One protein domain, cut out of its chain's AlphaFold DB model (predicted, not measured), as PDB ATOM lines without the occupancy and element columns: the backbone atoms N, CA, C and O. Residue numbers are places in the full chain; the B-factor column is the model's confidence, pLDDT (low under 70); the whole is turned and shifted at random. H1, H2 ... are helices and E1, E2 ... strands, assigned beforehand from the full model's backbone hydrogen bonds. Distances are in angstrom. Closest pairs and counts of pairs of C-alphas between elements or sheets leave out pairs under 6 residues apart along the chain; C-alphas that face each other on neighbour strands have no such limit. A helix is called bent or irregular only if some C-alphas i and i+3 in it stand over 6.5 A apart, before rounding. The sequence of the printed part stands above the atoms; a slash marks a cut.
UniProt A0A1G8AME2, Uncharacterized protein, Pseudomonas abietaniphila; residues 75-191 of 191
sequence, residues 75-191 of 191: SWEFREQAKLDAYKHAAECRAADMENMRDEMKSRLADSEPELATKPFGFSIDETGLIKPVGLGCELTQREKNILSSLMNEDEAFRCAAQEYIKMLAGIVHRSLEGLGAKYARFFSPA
ATOM      1  N   SER A  75      53.434  13.051  51.373       68.06
ATOM      2  CA  SER A  75      53.728  14.380  50.801       68.06
ATOM      3  C   SER A  75      53.076  15.530  51.591       68.06
ATOM      4  O   SER A  75      53.648  16.614  51.717       68.06
ATOM      5  N   TRP A  76      51.888  15.293  52.159       70.50
ATOM      6  CA  TRP A  76      51.210  16.249  53.035       70.50
ATOM      7  C   TRP A  76      51.945  16.444  54.365       70.50
ATOM      8  O   TRP A  76      52.210  17.576  54.763       70.50
ATOM      9  N   GLU A  77      52.308  15.352  55.035       73.88
ATOM     10  CA  GLU A  77      53.031  15.408  56.309       73.88
ATOM     11  C   GLU A  77      54.410  16.056  56.148       73.88
ATOM     12  O   GLU A  77      54.802  16.868  56.984       73.88
ATOM     13  N   PHE A  78      55.111  15.782  55.044       71.50
ATOM     14  CA  PHE A  78      56.369  16.453  54.720       71.50
ATOM     15  C   PHE A  78      56.180  17.967  54.563       71.50
ATOM     16  O   PHE A  78      56.961  18.756  55.094       71.50
ATOM     17  N   ARG A  79      55.113  18.394  53.873       72.81
ATOM     18  CA  ARG A  79      54.791  19.816  53.704       72.81
ATOM     19  C   ARG A  79      54.499  20.503  55.038       72.81
ATOM     20  O   ARG A  79      54.971  21.618  55.255       72.81
ATOM     21  N   GLU A  80      53.717  19.877  55.913       79.75
ATOM     22  CA  GLU A  80      53.400  20.451  57.228       79.75
ATOM     23  C   GLU A  80      54.629  20.501  58.143       79.75
ATOM     24  O   GLU A  80      54.837  21.504  58.829       79.75
ATOM     25  N   GLN A  81      55.493  19.484  58.081       80.00
ATOM     26  CA  GLN A  81      56.770  19.487  58.788       80.00
ATOM     27  C   GLN A  81      57.683  20.618  58.294       80.00
ATOM     28  O   GLN A  81      58.178  21.400  59.102       80.00
ATOM     29  N   ALA A  82      57.822  20.791  56.975       75.44
ATOM     30  CA  ALA A  82      58.626  21.866  56.394       75.44
ATOM     31  C   ALA A  82      58.118  23.266  56.790       75.44
ATOM     32  O   ALA A  82      58.916  24.165  57.058       75.44
ATOM     33  N   LYS A  83      56.793  23.459  56.878       83.12
ATOM     34  CA  LYS A  83      56.208  24.709  57.397       83.12
ATOM     35  C   LYS A  83      56.579  24.934  58.858       83.12
ATOM     36  O   LYS A  83      56.956  26.045  59.221       83.12
ATOM     37  N   LEU A  84      56.454  23.904  59.694       84.06
ATOM     38  CA  LEU A  84      56.804  23.997  61.108       84.06
ATOM     39  C   LEU A  84      58.286  24.337  61.292       84.06
ATOM     40  O   LEU A  84      58.606  25.217  62.087       84.06
ATOM     41  N   ASP A  85      59.174  23.697  60.534       84.31
ATOM     42  CA  ASP A  85      60.612  23.960  60.591       84.31
ATOM     43  C   ASP A  85      60.948  25.385  60.127       84.31
ATOM     44  O   ASP A  85      61.757  26.063  60.762       84.31
ATOM     45  N   ALA A  86      60.257  25.897  59.103       82.69
ATOM     46  CA  ALA A  86      60.373  27.296  58.694       82.69
ATOM     47  C   ALA A  86      59.922  28.266  59.804       82.69
ATOM     48  O   ALA A  86      60.599  29.263  60.054       82.69
ATOM     49  N   TYR A  87      58.826  27.966  60.514       85.38
ATOM     50  CA  TYR A  87      58.388  28.775  61.658       85.38
ATOM     51  C   TYR A  87      59.390  28.741  62.813       85.38
ATOM     52  O   TYR A  87      59.694  29.790  63.379       85.38
ATOM     53  N   LYS A  88      59.934  27.562  63.141       88.88
ATOM     54  CA  LYS A  88      60.994  27.430  64.147       88.88
ATOM     55  C   LYS A  88      62.200  28.283  63.774       88.88
ATOM     56  O   LYS A  88      62.663  29.061  64.600       88.88
ATOM     57  N   HIS A  89      62.658  28.188  62.527       88.19
ATOM     58  CA  HIS A  89      63.788  28.973  62.045       88.19
ATOM     59  C   HIS A  89      63.516  30.482  62.119       88.19
ATOM     60  O   HIS A  89      64.348  31.225  62.631       88.19
ATOM     61  N   ALA A  90      62.329  30.934  61.706       89.06
ATOM     62  CA  ALA A  90      61.937  32.338  61.815       89.06
ATOM     63  C   ALA A  90      61.935  32.834  63.273       89.06
ATOM     64  O   ALA A  90      62.412  33.937  63.547       89.06
ATOM     65  N   ALA A  91      61.462  32.015  64.218       91.44
ATOM     66  CA  ALA A  91      61.511  32.333  65.642       91.44
ATOM     67  C   ALA A  91      62.953  32.376  66.182       91.44
ATOM     68  O   ALA A  91      63.272  33.240  67.000       91.44
ATOM     69  N   GLU A  92      63.848  31.502  65.707       92.81
ATOM     70  CA  GLU A  92      65.276  31.568  66.049       92.81
ATOM     71  C   GLU A  92      65.946  32.838  65.524       92.81
ATOM     72  O   GLU A  92      66.699  33.466  66.271       92.81
ATOM     73  N   CYS A  93      65.661  33.223  64.275       90.56
ATOM     74  CA  CYS A  93      66.131  34.481  63.697       90.56
ATOM     75  C   CYS A  93      65.626  35.665  64.519       90.56
ATOM     76  O   CYS A  93      66.421  36.501  64.930       90.56
ATOM     77  N   ARG A  94      64.334  35.678  64.870       93.88
ATOM     78  CA  ARG A  94      63.762  36.748  65.691       93.88
ATOM     79  C   ARG A  94      64.402  36.835  67.076       93.88
ATOM     80  O   ARG A  94      64.640  37.930  67.576       93.88
ATOM     81  N   ALA A  95      64.704  35.694  67.696       93.69
ATOM     82  CA  ALA A  95      65.441  35.660  68.954       93.69
ATOM     83  C   ALA A  95      66.858  36.245  68.804       93.69
ATOM     84  O   ALA A  95      67.295  36.994  69.673       93.69
ATOM     85  N   ALA A  96      67.557  35.944  67.705       94.31
ATOM     86  CA  ALA A  96      68.873  36.518  67.418       94.31
ATOM     87  C   ALA A  96      68.809  38.034  67.149       94.31
ATOM     88  O   ALA A  96      69.653  38.779  67.640       94.31
ATOM     89  N   ASP A  97      67.780  38.514  66.447       94.62
ATOM     90  CA  ASP A  97      67.573  39.950  66.224       94.62
ATOM     91  C   ASP A  97      67.418  40.701  67.554       94.62
ATOM     92  O   ASP A  97      68.025  41.750  67.755       94.62
ATOM     93  N   MET A  98      66.667  40.136  68.504       96.06
ATOM     94  CA  MET A  98      66.506  40.722  69.839       96.06
ATOM     95  C   MET A  98      67.799  40.701  70.673       96.06
ATOM     96  O   MET A  98      68.027  41.610  71.473       96.06
ATOM     97  N   GLU A  99      68.674  39.704  70.492       95.12
ATOM     98  CA  GLU A  99      70.022  39.720  71.088       95.12
ATOM     99  C   GLU A  99      70.842  40.901  70.561       95.12
ATOM    100  O   GLU A  99      71.423  41.636  71.367       95.12
ATOM    101  N   ASN A 100      70.818  41.127  69.243       94.56
ATOM    102  CA  ASN A 100      71.502  42.254  68.608       94.56
ATOM    103  C   ASN A 100      70.947  43.598  69.106       94.56
ATOM    104  O   ASN A 100      71.721  44.468  69.496       94.56
ATOM    105  N   MET A 101      69.619  43.742  69.199       94.81
ATOM    106  CA  MET A 101      68.971  44.944  69.755       94.81
ATOM    107  C   MET A 101      69.410  45.217  71.201       94.81
ATOM    108  O   MET A 101      69.658  46.363  71.587       94.81
ATOM    109  N   ARG A 102      69.556  44.164  72.016       94.19
ATOM    110  CA  ARG A 102      70.100  44.281  73.376       94.19
ATOM    111  C   ARG A 102      71.557  44.743  73.358       94.19
ATOM    112  O   ARG A 102      71.921  45.579  74.181       94.19
ATOM    113  N   ASP A 103      72.390  44.233  72.457       92.81
ATOM    114  CA  ASP A 103      73.804  44.628  72.368       92.81
ATOM    115  C   ASP A 103      73.990  46.070  71.859       92.81
ATOM    116  O   ASP A 103      74.811  46.828  72.393       92.81
ATOM    117  N   GLU A 104      73.155  46.513  70.920       91.94
ATOM    118  CA  GLU A 104      73.069  47.919  70.505       91.94
ATOM    119  C   GLU A 104      72.633  48.819  71.669       91.94
ATOM    120  O   GLU A 104      73.222  49.872  71.925       91.94
ATOM    121  N   MET A 105      71.640  48.385  72.446       91.19
ATOM    122  CA  MET A 105      71.199  49.091  73.648       91.19
ATOM    123  C   MET A 105      72.291  49.182  74.715       91.19
ATOM    124  O   MET A 105      72.461  50.247  75.304       91.19
ATOM    125  N   LYS A 106      73.064  48.113  74.938       91.19
ATOM    126  CA  LYS A 106      74.234  48.154  75.828       91.19
ATOM    127  C   LYS A 106      75.261  49.183  75.371       91.19
ATOM    128  O   LYS A 106      75.830  49.874  76.211       91.19
ATOM    129  N   SER A 107      75.461  49.309  74.061       88.50
ATOM    130  CA  SER A 107      76.359  50.320  73.496       88.50
ATOM    131  C   SER A 107      75.844  51.738  73.766       88.50
ATOM    132  O   SER A 107      76.616  52.582  74.199       88.50
ATOM    133  N   ARG A 108      74.531  51.983  73.622       87.56
ATOM    134  CA  ARG A 108      73.897  53.275  73.973       87.56
ATOM    135  C   ARG A 108      73.956  53.584  75.476       87.56
ATOM    136  O   ARG A 108      74.103  54.737  75.866       87.56
ATOM    137  N   LEU A 109      73.845  52.560  76.323       88.56
ATOM    138  CA  LEU A 109      73.957  52.683  77.782       88.56
ATOM    139  C   LEU A 109      75.371  53.044  78.243       88.56
ATOM    140  O   LEU A 109      75.515  53.580  79.335       88.56
ATOM    141  N   ALA A 110      76.409  52.757  77.451       88.44
ATOM    142  CA  ALA A 110      77.789  53.040  77.841       88.44
ATOM    143  C   ALA A 110      78.046  54.541  78.057       88.44
ATOM    144  O   ALA A 110      78.874  54.897  78.895       88.44
ATOM    145  N   ASP A 111      77.305  55.402  77.356       84.25
ATOM    146  CA  ASP A 111      77.450  56.857  77.446       84.25
ATOM    147  C   ASP A 111      76.696  57.462  78.645       84.25
ATOM    148  O   ASP A 111      77.128  58.473  79.198       84.25
ATOM    149  N   SER A 112      75.571  56.863  79.056       85.31
ATOM    150  CA  SER A 112      74.691  57.399  80.108       85.31
ATOM    151  C   SER A 112      74.831  56.690  81.456       85.31
ATOM    152  O   SER A 112      74.830  57.343  82.495       85.31
ATOM    153  N   GLU A 113      74.969  55.365  81.446       87.00
ATOM    154  CA  GLU A 113      75.005  54.488  82.621       87.00
ATOM    155  C   GLU A 113      76.113  53.419  82.444       87.00
ATOM    156  O   GLU A 113      75.833  52.220  82.309       87.00
ATOM    157  N   PRO A 114      77.402  53.819  82.430       86.31
ATOM    158  CA  PRO A 114      78.528  52.932  82.102       86.31
ATOM    159  C   PRO A 114      78.670  51.737  83.059       86.31
ATOM    160  O   PRO A 114      79.053  50.634  82.651       86.31
ATOM    161  N   GLU A 115      78.316  51.915  84.333       86.75
ATOM    162  CA  GLU A 115      78.306  50.831  85.324       86.75
ATOM    163  C   GLU A 115      77.272  49.748  84.981       86.75
ATOM    164  O   GLU A 115      77.503  48.563  85.215       86.75
ATOM    165  N   LEU A 116      76.144  50.134  84.384       86.56
ATOM    166  CA  LEU A 116      75.092  49.211  83.971       86.56
ATOM    167  C   LEU A 116      75.419  48.549  82.627       86.56
ATOM    168  O   LEU A 116      75.168  47.357  82.450       86.56
ATOM    169  N   ALA A 117      76.040  49.288  81.705       87.69
ATOM    170  CA  ALA A 117      76.484  48.772  80.409       87.69
ATOM    171  C   ALA A 117      77.534  47.651  80.536       87.69
ATOM    172  O   ALA A 117      77.525  46.683  79.768       87.69
ATOM    173  N   THR A 118      78.418  47.745  81.534       87.50
ATOM    174  CA  THR A 118      79.459  46.737  81.797       87.50
ATOM    175  C   THR A 118      78.932  45.479  82.487       87.50
ATOM    176  O   THR A 118      79.582  44.430  82.427       87.50
ATOM    177  N   LYS A 119      77.733  45.520  83.084       89.69
ATOM    178  CA  LYS A 119      77.144  44.347  83.737       89.69
ATOM    179  C   LYS A 119      76.714  43.275  82.722       89.69
ATOM    180  O   LYS A 119      76.194  43.582  81.639       89.69
ATOM    181  N   PRO A 120      76.892  41.986  83.058       89.50
ATOM    182  CA  PRO A 120      76.370  40.898  82.250       89.50
ATOM    183  C   PRO A 120      74.861  40.764  82.505       89.50
ATOM    184  O   PRO A 120      74.432  40.223  83.519       89.50
ATOM    185  N   PHE A 121      74.042  41.267  81.582       92.12
ATOM    186  CA  PHE A 121      72.593  41.076  81.601       92.12
ATOM    187  C   PHE A 121      72.072  40.593  80.245       92.12
ATOM    188  O   PHE A 121      72.643  40.880  79.186       92.12
ATOM    189  N   GLY A 122      70.978  39.846  80.305       93.56
ATOM    190  CA  GLY A 122      70.137  39.459  79.184       93.56
ATOM    191  C   GLY A 122      68.704  39.912  79.436       93.56
ATOM    192  O   GLY A 122      68.449  40.849  80.197       93.56
ATOM    193  N   PHE A 123      67.760  39.225  78.813       95.19
ATOM    194  CA  PHE A 123      66.343  39.508  78.953       95.19
ATOM    195  C   PHE A 123      65.532  38.216  78.901       95.19
ATOM    196  O   PHE A 123      66.004  37.170  78.458       95.19
ATOM    197  N   SER A 124      64.303  38.321  79.371       95.50
ATOM    198  CA  SER A 124      63.248  37.333  79.223       95.50
ATOM    199  C   SER A 124      61.996  38.040  78.726       95.50
ATOM    200  O   SER A 124      61.853  39.250  78.908       95.50
ATOM    201  N   ILE A 125      61.119  37.300  78.070       95.56
ATOM    202  CA  ILE A 125      59.881  37.799  77.494       95.56
ATOM    203  C   ILE A 125      58.761  36.960  78.080       95.56
ATOM    204  O   ILE A 125      58.798  35.728  77.994       95.56
ATOM    205  N   ASP A 126      57.792  37.633  78.685       92.88
ATOM    206  CA  ASP A 126      56.610  36.958  79.199       92.88
ATOM    207  C   ASP A 126      55.556  36.729  78.118       92.88
ATOM    208  O   ASP A 126      55.688  37.125  76.957       92.88
ATOM    209  N   GLU A 127      54.482  36.059  78.500       87.69
ATOM    210  CA  GLU A 127      53.398  35.683  77.608       87.69
ATOM    211  C   GLU A 127      52.649  36.873  76.979       87.69
ATOM    212  O   GLU A 127      51.945  36.692  75.986       87.69
ATOM    213  N   THR A 128      52.831  38.092  77.498       88.00
ATOM    214  CA  THR A 128      52.263  39.323  76.926       88.00
ATOM    215  C   THR A 128      53.208  40.020  75.943       88.00
ATOM    216  O   THR A 128      52.815  40.972  75.264       88.00
ATOM    217  N   GLY A 129      54.450  39.539  75.835       88.94
ATOM    218  CA  GLY A 129      55.515  40.184  75.073       88.94
ATOM    219  C   GLY A 129      56.267  41.259  75.861       88.94
ATOM    220  O   GLY A 129      57.009  42.027  75.250       88.94
ATOM    221  N   LEU A 130      56.086  41.344  77.185       93.62
ATOM    222  CA  LEU A 130      56.804  42.301  78.024       93.62
ATOM    223  C   LEU A 130      58.235  41.818  78.269       93.62
ATOM    224  O   LEU A 130      58.464  40.675  78.676       93.62
ATOM    225  N   ILE A 131      59.199  42.713  78.063       96.00
ATOM    226  CA  ILE A 131      60.622  42.400  78.194       96.00
ATOM    227  C   ILE A 131      61.076  42.678  79.633       96.00
ATOM    228  O   ILE A 131      60.995  43.808  80.127       96.00
ATOM    229  N   LYS A 132      61.582  41.645  80.310       94.50
ATOM    230  CA  LYS A 132      62.111  41.704  81.678       94.50
ATOM    231  C   LYS A 132      63.623  41.466  81.668       94.50
ATOM    232  O   LYS A 132      64.060  40.414  81.196       94.50
ATOM    233  N   PRO A 133      64.441  42.384  82.205       94.00
ATOM    234  CA  PRO A 133      65.886  42.205  82.268       94.00
ATOM    235  C   PRO A 133      66.264  41.103  83.261       94.00
ATOM    236  O   PRO A 133      65.702  41.003  84.355       94.00
ATOM    237  N   VAL A 134      67.261  40.303  82.891       92.69
ATOM    238  CA  VAL A 134      67.760  39.186  83.704       92.69
ATOM    239  C   VAL A 134      69.266  39.332  83.875       92.69
ATOM    240  O   VAL A 134      69.986  39.546  82.903       92.69
ATOM    241  N   GLY A 135      69.759  39.223  85.106       88.50
ATOM    242  CA  GLY A 135      71.195  39.218  85.374       88.50
ATOM    243  C   GLY A 135      71.825  37.885  84.969       88.50
ATOM    244  O   GLY A 135      71.295  36.819  85.284       88.50
ATOM    245  N   LEU A 136      72.952  37.929  84.260       86.44
ATOM    246  CA  LEU A 136      73.683  36.746  83.806       86.44
ATOM    247  C   LEU A 136      74.873  36.511  84.737       86.44
ATOM    248  O   LEU A 136      75.955  37.054  84.535       86.44
ATOM    249  N   GLY A 137      74.661  35.720  85.790       80.81
ATOM    250  CA  GLY A 137      75.699  35.451  86.793       80.81
ATOM    251  C   GLY A 137      75.967  36.616  87.756       80.81
ATOM    252  O   GLY A 137      76.912  36.552  88.537       80.81
ATOM    253  N   CYS A 138      75.136  37.661  87.732       80.69
ATOM    254  CA  CYS A 138      75.112  38.729  88.726       80.69
ATOM    255  C   CYS A 138      73.668  39.084  89.098       80.69
ATOM    256  O   CYS A 138      72.751  38.917  88.294       80.69
ATOM    257  N   GLU A 139      73.455  39.588  90.314       84.06
ATOM    258  CA  GLU A 139      72.159  40.159  90.673       84.06
ATOM    259  C   GLU A 139      72.068  41.608  90.193       84.06
ATOM    260  O   GLU A 139      72.911  42.447  90.511       84.06
ATOM    261  N   LEU A 140      71.016  41.898  89.428       89.06
ATOM    262  CA  LEU A 140      70.617  43.264  89.110       89.06
ATOM    263  C   LEU A 140      69.801  43.821  90.274       89.06
ATOM    264  O   LEU A 140      68.844  43.181  90.729       89.06
ATOM    265  N   THR A 141      70.136  45.027  90.726       92.12
ATOM    266  CA  THR A 141      69.340  45.709  91.753       92.12
ATOM    267  C   THR A 141      67.957  46.070  91.205       92.12
ATOM    268  O   THR A 141      67.754  46.164  89.993       92.12
ATOM    269  N   GLN A 142      66.978  46.321  92.079       91.25
ATOM    270  CA  GLN A 142      65.635  46.700  91.623       91.25
ATOM    271  C   GLN A 142      65.648  47.985  90.781       91.25
ATOM    272  O   GLN A 142      64.919  48.089  89.799       91.25
ATOM    273  N   ARG A 143      66.513  48.947  91.132       91.56
ATOM    274  CA  ARG A 143      66.690  50.180  90.359       91.56
ATOM    275  C   ARG A 143      67.187  49.876  88.943       91.56
ATOM    276  O   ARG A 143      66.628  50.395  87.986       91.56
ATOM    277  N   GLU A 144      68.184  49.007  88.814       92.00
ATOM    278  CA  GLU A 144      68.756  48.603  87.523       92.00
ATOM    279  C   GLU A 144      67.746  47.845  86.667       92.00
ATOM    280  O   GLU A 144      67.606  48.132  85.481       92.00
ATOM    281  N   LYS A 145      66.987  46.925  87.276       92.88
ATOM    282  CA  LYS A 145      65.895  46.220  86.594       92.88
ATOM    283  C   LYS A 145      64.852  47.196  86.057       92.88
ATOM    284  O   LYS A 145      64.413  47.036  84.926       92.88
ATOM    285  N   ASN A 146      64.483  48.213  86.834       93.00
ATOM    286  CA  ASN A 146      63.505  49.206  86.398       93.00
ATOM    287  C   ASN A 146      64.038  50.047  85.227       93.00
ATOM    288  O   ASN A 146      63.321  50.224  84.249       93.00
ATOM    289  N   ILE A 147      65.292  50.510  85.291       91.50
ATOM    290  CA  ILE A 147      65.920  51.289  84.208       91.50
ATOM    291  C   ILE A 147      65.995  50.460  82.920       91.50
ATOM    292  O   ILE A 147      65.530  50.909  81.875       91.50
ATOM    293  N   LEU A 148      66.527  49.234  82.998       93.19
ATOM    294  CA  LEU A 148      66.647  48.348  81.837       93.19
ATOM    295  C   LEU A 148      65.280  47.963  81.267       93.19
ATOM    296  O   LEU A 148      65.112  47.940  80.054       93.19
ATOM    297  N   SER A 149      64.300  47.679  82.129       93.62
ATOM    298  CA  SER A 149      62.946  47.350  81.683       93.62
ATOM    299  C   SER A 149      62.282  48.538  80.985       93.62
ATOM    300  O   SER A 149      61.688  48.337  79.929       93.62
ATOM    301  N   SER A 150      62.435  49.765  81.501       93.19
ATOM    302  CA  SER A 150      61.941  50.978  80.827       93.19
ATOM    303  C   SER A 150      62.577  51.111  79.447       93.19
ATOM    304  O   SER A 150      61.873  51.149  78.446       93.19
ATOM    305  N   LEU A 151      63.910  51.048  79.379       92.06
ATOM    306  CA  LEU A 151      64.658  51.218  78.135       92.06
ATOM    307  C   LEU A 151      64.298  50.164  77.075       92.06
ATOM    308  O   LEU A 151      64.158  50.488  75.901       92.06
ATOM    309  N   MET A 152      64.129  48.903  77.487       93.38
ATOM    310  CA  MET A 152      63.751  47.809  76.587       93.38
ATOM    311  C   MET A 152      62.325  47.936  76.058       93.38
ATOM    312  O   MET A 152      62.086  47.613  74.900       93.38
ATOM    313  N   ASN A 153      61.379  48.380  76.887       93.38
ATOM    314  CA  ASN A 153      59.968  48.441  76.498       93.38
ATOM    315  C   ASN A 153      59.560  49.790  75.874       93.38
ATOM    316  O   ASN A 153      58.534  49.846  75.197       93.38
ATOM    317  N   GLU A 154      60.346  50.853  76.071       93.50
ATOM    318  CA  GLU A 154      60.213  52.133  75.357       93.50
ATOM    319  C   GLU A 154      60.743  52.053  73.918       93.50
ATOM    320  O   GLU A 154      60.268  52.784  73.048       93.50
ATOM    321  N   ASP A 155      61.690  51.149  73.645       92.88
ATOM    322  CA  ASP A 155      62.164  50.873  72.290       92.88
ATOM    323  C   ASP A 155      61.070  50.148  71.487       92.88
ATOM    324  O   ASP A 155      60.768  48.968  71.696       92.88
ATOM    325  N   GLU A 156      60.436  50.878  70.564       93.75
ATOM    326  CA  GLU A 156      59.319  50.364  69.771       93.75
ATOM    327  C   GLU A 156      59.712  49.137  68.941       93.75
ATOM    328  O   GLU A 156      58.930  48.188  68.855       93.75
ATOM    329  N   ALA A 157      60.920  49.120  68.371       93.50
ATOM    330  CA  ALA A 157      61.386  48.010  67.548       93.50
ATOM    331  C   ALA A 157      61.585  46.748  68.394       93.50
ATOM    332  O   ALA A 157      61.146  45.664  67.996       93.50
ATOM    333  N   PHE A 158      62.167  46.896  69.587       94.69
ATOM    334  CA  PHE A 158      62.357  45.778  70.507       94.69
ATOM    335  C   PHE A 158      61.010  45.237  71.002       94.69
ATOM    336  O   PHE A 158      60.751  44.033  70.934       94.69
ATOM    337  N   ARG A 159      60.090  46.118  71.407       94.81
ATOM    338  CA  ARG A 159      58.739  45.720  71.828       94.81
ATOM    339  C   ARG A 159      57.978  44.995  70.714       94.81
ATOM    340  O   ARG A 159      57.370  43.954  70.964       94.81
ATOM    341  N   CYS A 160      58.030  45.501  69.480       94.44
ATOM    342  CA  CYS A 160      57.422  44.838  68.324       94.44
ATOM    343  C   CYS A 160      58.049  43.459  68.071       94.44
ATOM    344  O   CYS A 160      57.320  42.483  67.888       94.44
ATOM    345  N   ALA A 161      59.379  43.349  68.134       94.94
ATOM    346  CA  ALA A 161      60.079  42.076  67.981       94.94
ATOM    347  C   ALA A 161      59.675  41.057  69.061       94.94
ATOM    348  O   ALA A 161      59.431  39.895  68.732       94.94
ATOM    349  N   ALA A 162      59.527  41.489  70.317       95.06
ATOM    350  CA  ALA A 162      59.084  40.638  71.418       95.06
ATOM    351  C   ALA A 162      57.638  40.150  71.233       95.06
ATOM    352  O   ALA A 162      57.338  38.974  71.444       95.06
ATOM    353  N   GLN A 163      56.736  41.012  70.762       94.00
ATOM    354  CA  GLN A 163      55.355  40.618  70.467       94.00
ATOM    355  C   GLN A 163      55.260  39.652  69.280       94.00
ATOM    356  O   GLN A 163      54.507  38.676  69.329       94.00
ATOM    357  N   GLU A 164      56.014  39.897  68.207       92.69
ATOM    358  CA  GLU A 164      56.100  38.981  67.063       92.69
ATOM    359  C   GLU A 164      56.667  37.627  67.477       92.69
ATOM    360  O   GLU A 164      56.136  36.588  67.085       92.69
ATOM    361  N   TYR A 165      57.688  37.636  68.330       94.44
ATOM    362  CA  TYR A 165      58.278  36.437  68.900       94.44
ATOM    363  C   TYR A 165      57.242  35.585  69.645       94.44
ATOM    364  O   TYR A 165      57.088  34.404  69.332       94.44
ATOM    365  N   ILE A 166      56.457  36.179  70.550       92.94
ATOM    366  CA  ILE A 166      55.392  35.458  71.269       92.94
ATOM    367  C   ILE A 166      54.335  34.892  70.311       92.94
ATOM    368  O   ILE A 166      53.927  33.735  70.458       92.94
ATOM    369  N   LYS A 167      53.936  35.649  69.281       90.31
ATOM    370  CA  LYS A 167      53.003  35.158  68.250       90.31
ATOM    371  C   LYS A 167      53.561  33.946  67.501       90.31
ATOM    372  O   LYS A 167      52.828  32.987  67.256       90.31
ATOM    373  N   MET A 168      54.852  33.963  67.161       89.88
ATOM    374  CA  MET A 168      55.516  32.819  66.529       89.88
ATOM    375  C   MET A 168      55.537  31.606  67.463       89.88
ATOM    376  O   MET A 168      55.182  30.507  67.036       89.88
ATOM    377  N   LEU A 169      55.873  31.797  68.744       90.69
ATOM    378  CA  LEU A 169      55.883  30.712  69.729       90.69
ATOM    379  C   LEU A 169      54.506  30.061  69.893       90.69
ATOM    380  O   LEU A 169      54.421  28.831  69.896       90.69
ATOM    381  N   ALA A 170      53.429  30.849  69.945       87.19
ATOM    382  CA  ALA A 170      52.063  30.327  70.009       87.19
ATOM    383  C   ALA A 170      51.715  29.443  68.793       87.19
ATOM    384  O   ALA A 170      51.052  28.413  68.936       87.19
ATOM    385  N   GLY A 171      52.216  29.796  67.603       82.94
ATOM    386  CA  GLY A 171      52.057  28.998  66.382       82.94
ATOM    387  C   GLY A 171      52.860  27.690  66.365       82.94
ATOM    388  O   GLY A 171      52.487  26.754  65.650       82.94
ATOM    389  N   ILE A 172      53.935  27.603  67.155       86.62
ATOM    390  CA  ILE A 172      54.858  26.457  67.191       86.62
ATOM    391  C   ILE A 172      54.518  25.484  68.326       86.62
ATOM    392  O   ILE A 172      54.556  24.273  68.109       86.62
ATOM    393  N   VAL A 173      54.178  25.978  69.523       82.00
ATOM    394  CA  VAL A 173      54.193  25.176  70.764       82.00
ATOM    395  C   VAL A 173      53.259  23.965  70.739       82.00
ATOM    396  O   VAL A 173      53.582  22.915  71.284       82.00
ATOM    397  N   HIS A 174      52.116  24.076  70.060       75.25
ATOM    398  CA  HIS A 174      51.145  22.983  69.938       75.25
ATOM    399  C   HIS A 174      51.480  21.989  68.818       75.25
ATOM    400  O   HIS A 174      50.780  20.993  68.646       75.25
ATOM    401  N   ARG A 175      52.515  22.279  68.025       78.12
ATOM    402  CA  ARG A 175      52.909  21.519  66.833       78.12
ATOM    403  C   ARG A 175      54.306  20.916  66.957       78.12
ATOM    404  O   ARG A 175      54.667  20.077  66.140       78.12
ATOM    405  N   SER A 176      55.088  21.311  67.962       80.12
ATOM    406  CA  SER A 176      56.436  20.801  68.217       80.12
ATOM    407  C   SER A 176      56.489  19.921  69.470       80.12
ATOM    408  O   SER A 176      55.871  20.212  70.490       80.12
ATOM    409  N   LEU A 177      57.284  18.848  69.418       76.12
ATOM    410  CA  LEU A 177      57.554  18.003  70.591       76.12
ATOM    411  C   LEU A 177      58.413  18.717  71.645       76.12
ATOM    412  O   LEU A 177      58.305  18.432  72.832       76.12
ATOM    413  N   GLU A 178      59.276  19.633  71.206       80.75
ATOM    414  CA  GLU A 178      60.217  20.360  72.063       80.75
ATOM    415  C   GLU A 178      59.525  21.470  72.876       80.75
ATOM    416  O   GLU A 178      60.031  21.879  73.924       80.75
ATOM    417  N   GLY A 179      58.373  21.960  72.397       82.25
ATOM    418  CA  GLY A 179      57.615  23.040  73.022       82.25
ATOM    419  C   GLY A 179      58.476  24.270  73.334       82.25
ATOM    420  O   GLY A 179      59.346  24.667  72.563       82.25
ATOM    421  N   LEU A 180      58.261  24.869  74.505       85.94
ATOM    422  CA  LEU A 180      58.989  26.068  74.948       85.94
ATOM    423  C   LEU A 180      60.384  25.764  75.521       85.94
ATOM    424  O   LEU A 180      61.080  26.678  75.943       85.94
ATOM    425  N   GLY A 181      60.810  24.496  75.537       82.44
ATOM    426  CA  GLY A 181      62.160  24.105  75.957       82.44
ATOM    427  C   GLY A 181      63.207  24.194  74.842       82.44
ATOM    428  O   GLY A 181      64.381  23.914  75.075       82.44
ATOM    429  N   ALA A 182      62.793  24.535  73.621       88.12
ATOM    430  CA  ALA A 182      63.661  24.573  72.454       88.12
ATOM    431  C   ALA A 182      64.478  25.869  72.345       88.12
ATOM    432  O   ALA A 182      64.138  26.904  72.917       88.12
ATOM    433  N   LYS A 183      65.508  25.849  71.492       89.88
ATOM    434  CA  LYS A 183      66.374  27.008  71.219       89.88
ATOM    435  C   LYS A 183      65.614  28.224  70.673       89.88
ATOM    436  O   LYS A 183      65.964  29.358  71.009       89.88
ATOM    437  N   TYR A 184      64.568  28.006  69.872       87.88
ATOM    438  CA  TYR A 184      63.700  29.084  69.389       87.88
ATOM    439  C   TYR A 184      62.909  29.758  70.511       87.88
ATOM    440  O   TYR A 184      62.536  30.910  70.361       87.88
ATOM    441  N   ALA A 185      62.688  29.097  71.649       91.75
ATOM    442  CA  ALA A 185      61.937  29.619  72.790       91.75
ATOM    443  C   ALA A 185      62.843  30.138  73.930       91.75
ATOM    444  O   ALA A 185      62.358  30.395  75.027       91.75
ATOM    445  N   ARG A 186      64.155  30.317  73.686       93.69
ATOM    446  CA  ARG A 186      65.167  30.580  74.731       93.69
ATOM    447  C   ARG A 186      64.929  31.808  75.616       93.69
ATOM    448  O   ARG A 186      65.479  31.861  76.711       93.69
ATOM    449  N   PHE A 187      64.145  32.780  75.152       94.81
ATOM    450  CA  PHE A 187      63.824  33.987  75.919       94.81
ATOM    451  C   PHE A 187      62.454  33.950  76.575       94.81
ATOM    452  O   PHE A 187      62.144  34.842  77.355       94.81
ATOM    453  N   PHE A 188      61.638  32.941  76.286       94.06
ATOM    454  CA  PHE A 188      60.327  32.826  76.893       94.06
ATOM    455  C   PHE A 188      60.443  32.468  78.377       94.06
ATOM    456  O   PHE A 188      61.059  31.464  78.742       94.06
ATOM    457  N   SER A 189      59.816  33.269  79.234       91.25
ATOM    458  CA  SER A 189      59.703  32.989  80.664       91.25
ATOM    459  C   SER A 189      58.306  33.390  81.139       91.25
ATOM    460  O   SER A 189      57.998  34.580  81.101       91.25
ATOM    461  N   PRO A 190      57.448  32.431  81.539       80.31
ATOM    462  CA  PRO A 190      56.102  32.754  82.002       80.31
ATOM    463  C   PRO A 190      56.171  33.641  83.252       80.31
ATOM    464  O   PRO A 190      57.054  33.439  84.093       80.31
ATOM    465  N   ALA A 191      55.272  34.625  83.331       68.62
ATOM    466  CA  ALA A 191      55.193  35.567  84.448       68.62
ATOM    467  C   ALA A 191      54.871  34.903  85.798       68.62
ATOM    468  O   ALA A 191      54.165  33.866  85.833       68.62
TER     469      ALA A 191
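Overview. This is residues 75 to 191 of the 191 residues of an uncharacterized protein of Pseudomonas abietaniphila (UniProt A0A1G8AME2). One long straight helix, H1, runs the whole length of the domain, and a second helix, H4, packs along part of it, running back the opposite way. Near the other end of H1 a small two-stranded hairpin, E1 and E2, comes close to H1, H3 packs over E2, and the last stretch, residues 174 to 191, folds back from the end of H4 towards the hairpin. The printed part has 117 residues, with four named helices and two named strands in the order H1 H2 E1 E2 H3 H4; the sheet, E1 - E2, is antiparallel, and the class is mostly helix. The whole is only just compact, close to loose, with a radius of gyration of the C-alphas of 15.8 A and spans of 56 by 22 by 22 A.

Along the chain. H1, residues 75 to 112, begins with C-alpha 75 at (53.728, 14.380, 50.801) and is 56.1 A long. It is neither bent nor irregular, but only just: C-alphas 108 and 111 are 6.1 A apart. H2 is residues 114 to 117. E1, residues 121 to 125, is 13.8 A long, and E2, residues 131 to 135, is 13.2 A long. H3, residues 142 to 154, measures 18.0 A. H4, residues 156 to 173, measures 25.7 A and ends with C-alpha 173 at (54.193, 25.176, 70.764).

Arrangement. H1 touches H4 with its residues 84 to 101 alone, opposite ways at a shallow tilt of 27 degrees; the closest C-alphas are those of Ala 91 and Met 168, 6.1 A apart. H1 touches H2 with residues 106 to 110 alone, closest at the C-alphas of Lys 106 and Ala 117, 5.1 A. E1 and E2 form an antiparallel hairpin; N 122 and O 134 are within hydrogen-bond range at 2.8 A, as are N 134 and O 122 at 3.0 A. The closest C-alphas of H1 and E1, those of Arg 102 and Gly 122, are 7.5 A apart. H3 and E2 have 9 pairs of C-alphas within 8 A, the closest those of Lys 132 and Ser 149, 5.7 A. H3 and H4 only just touch, with 3 pairs of C-alphas within 8 A, and only at the corner by their link; Asn 153 and Arg 159 have the closest C-alphas, 5.5 A apart, and the helices are about perpendicular at 88 degrees. H1 and E2 are apart. In H3 and H4 every O i to N i+4 pair is within hydrogen-bond range, in H1 32 of 34, and H2 is too short for such a pair.

Size, cuts and confidence. The two C-alphas farthest apart, those of Ser 75 and Ser 112, are 56.1 A apart. The printed part has no cut and no long link, and residue 191 is the chain's last. The mean pLDDT of the printed part is 88.5; residues 75 and 191 are under 70.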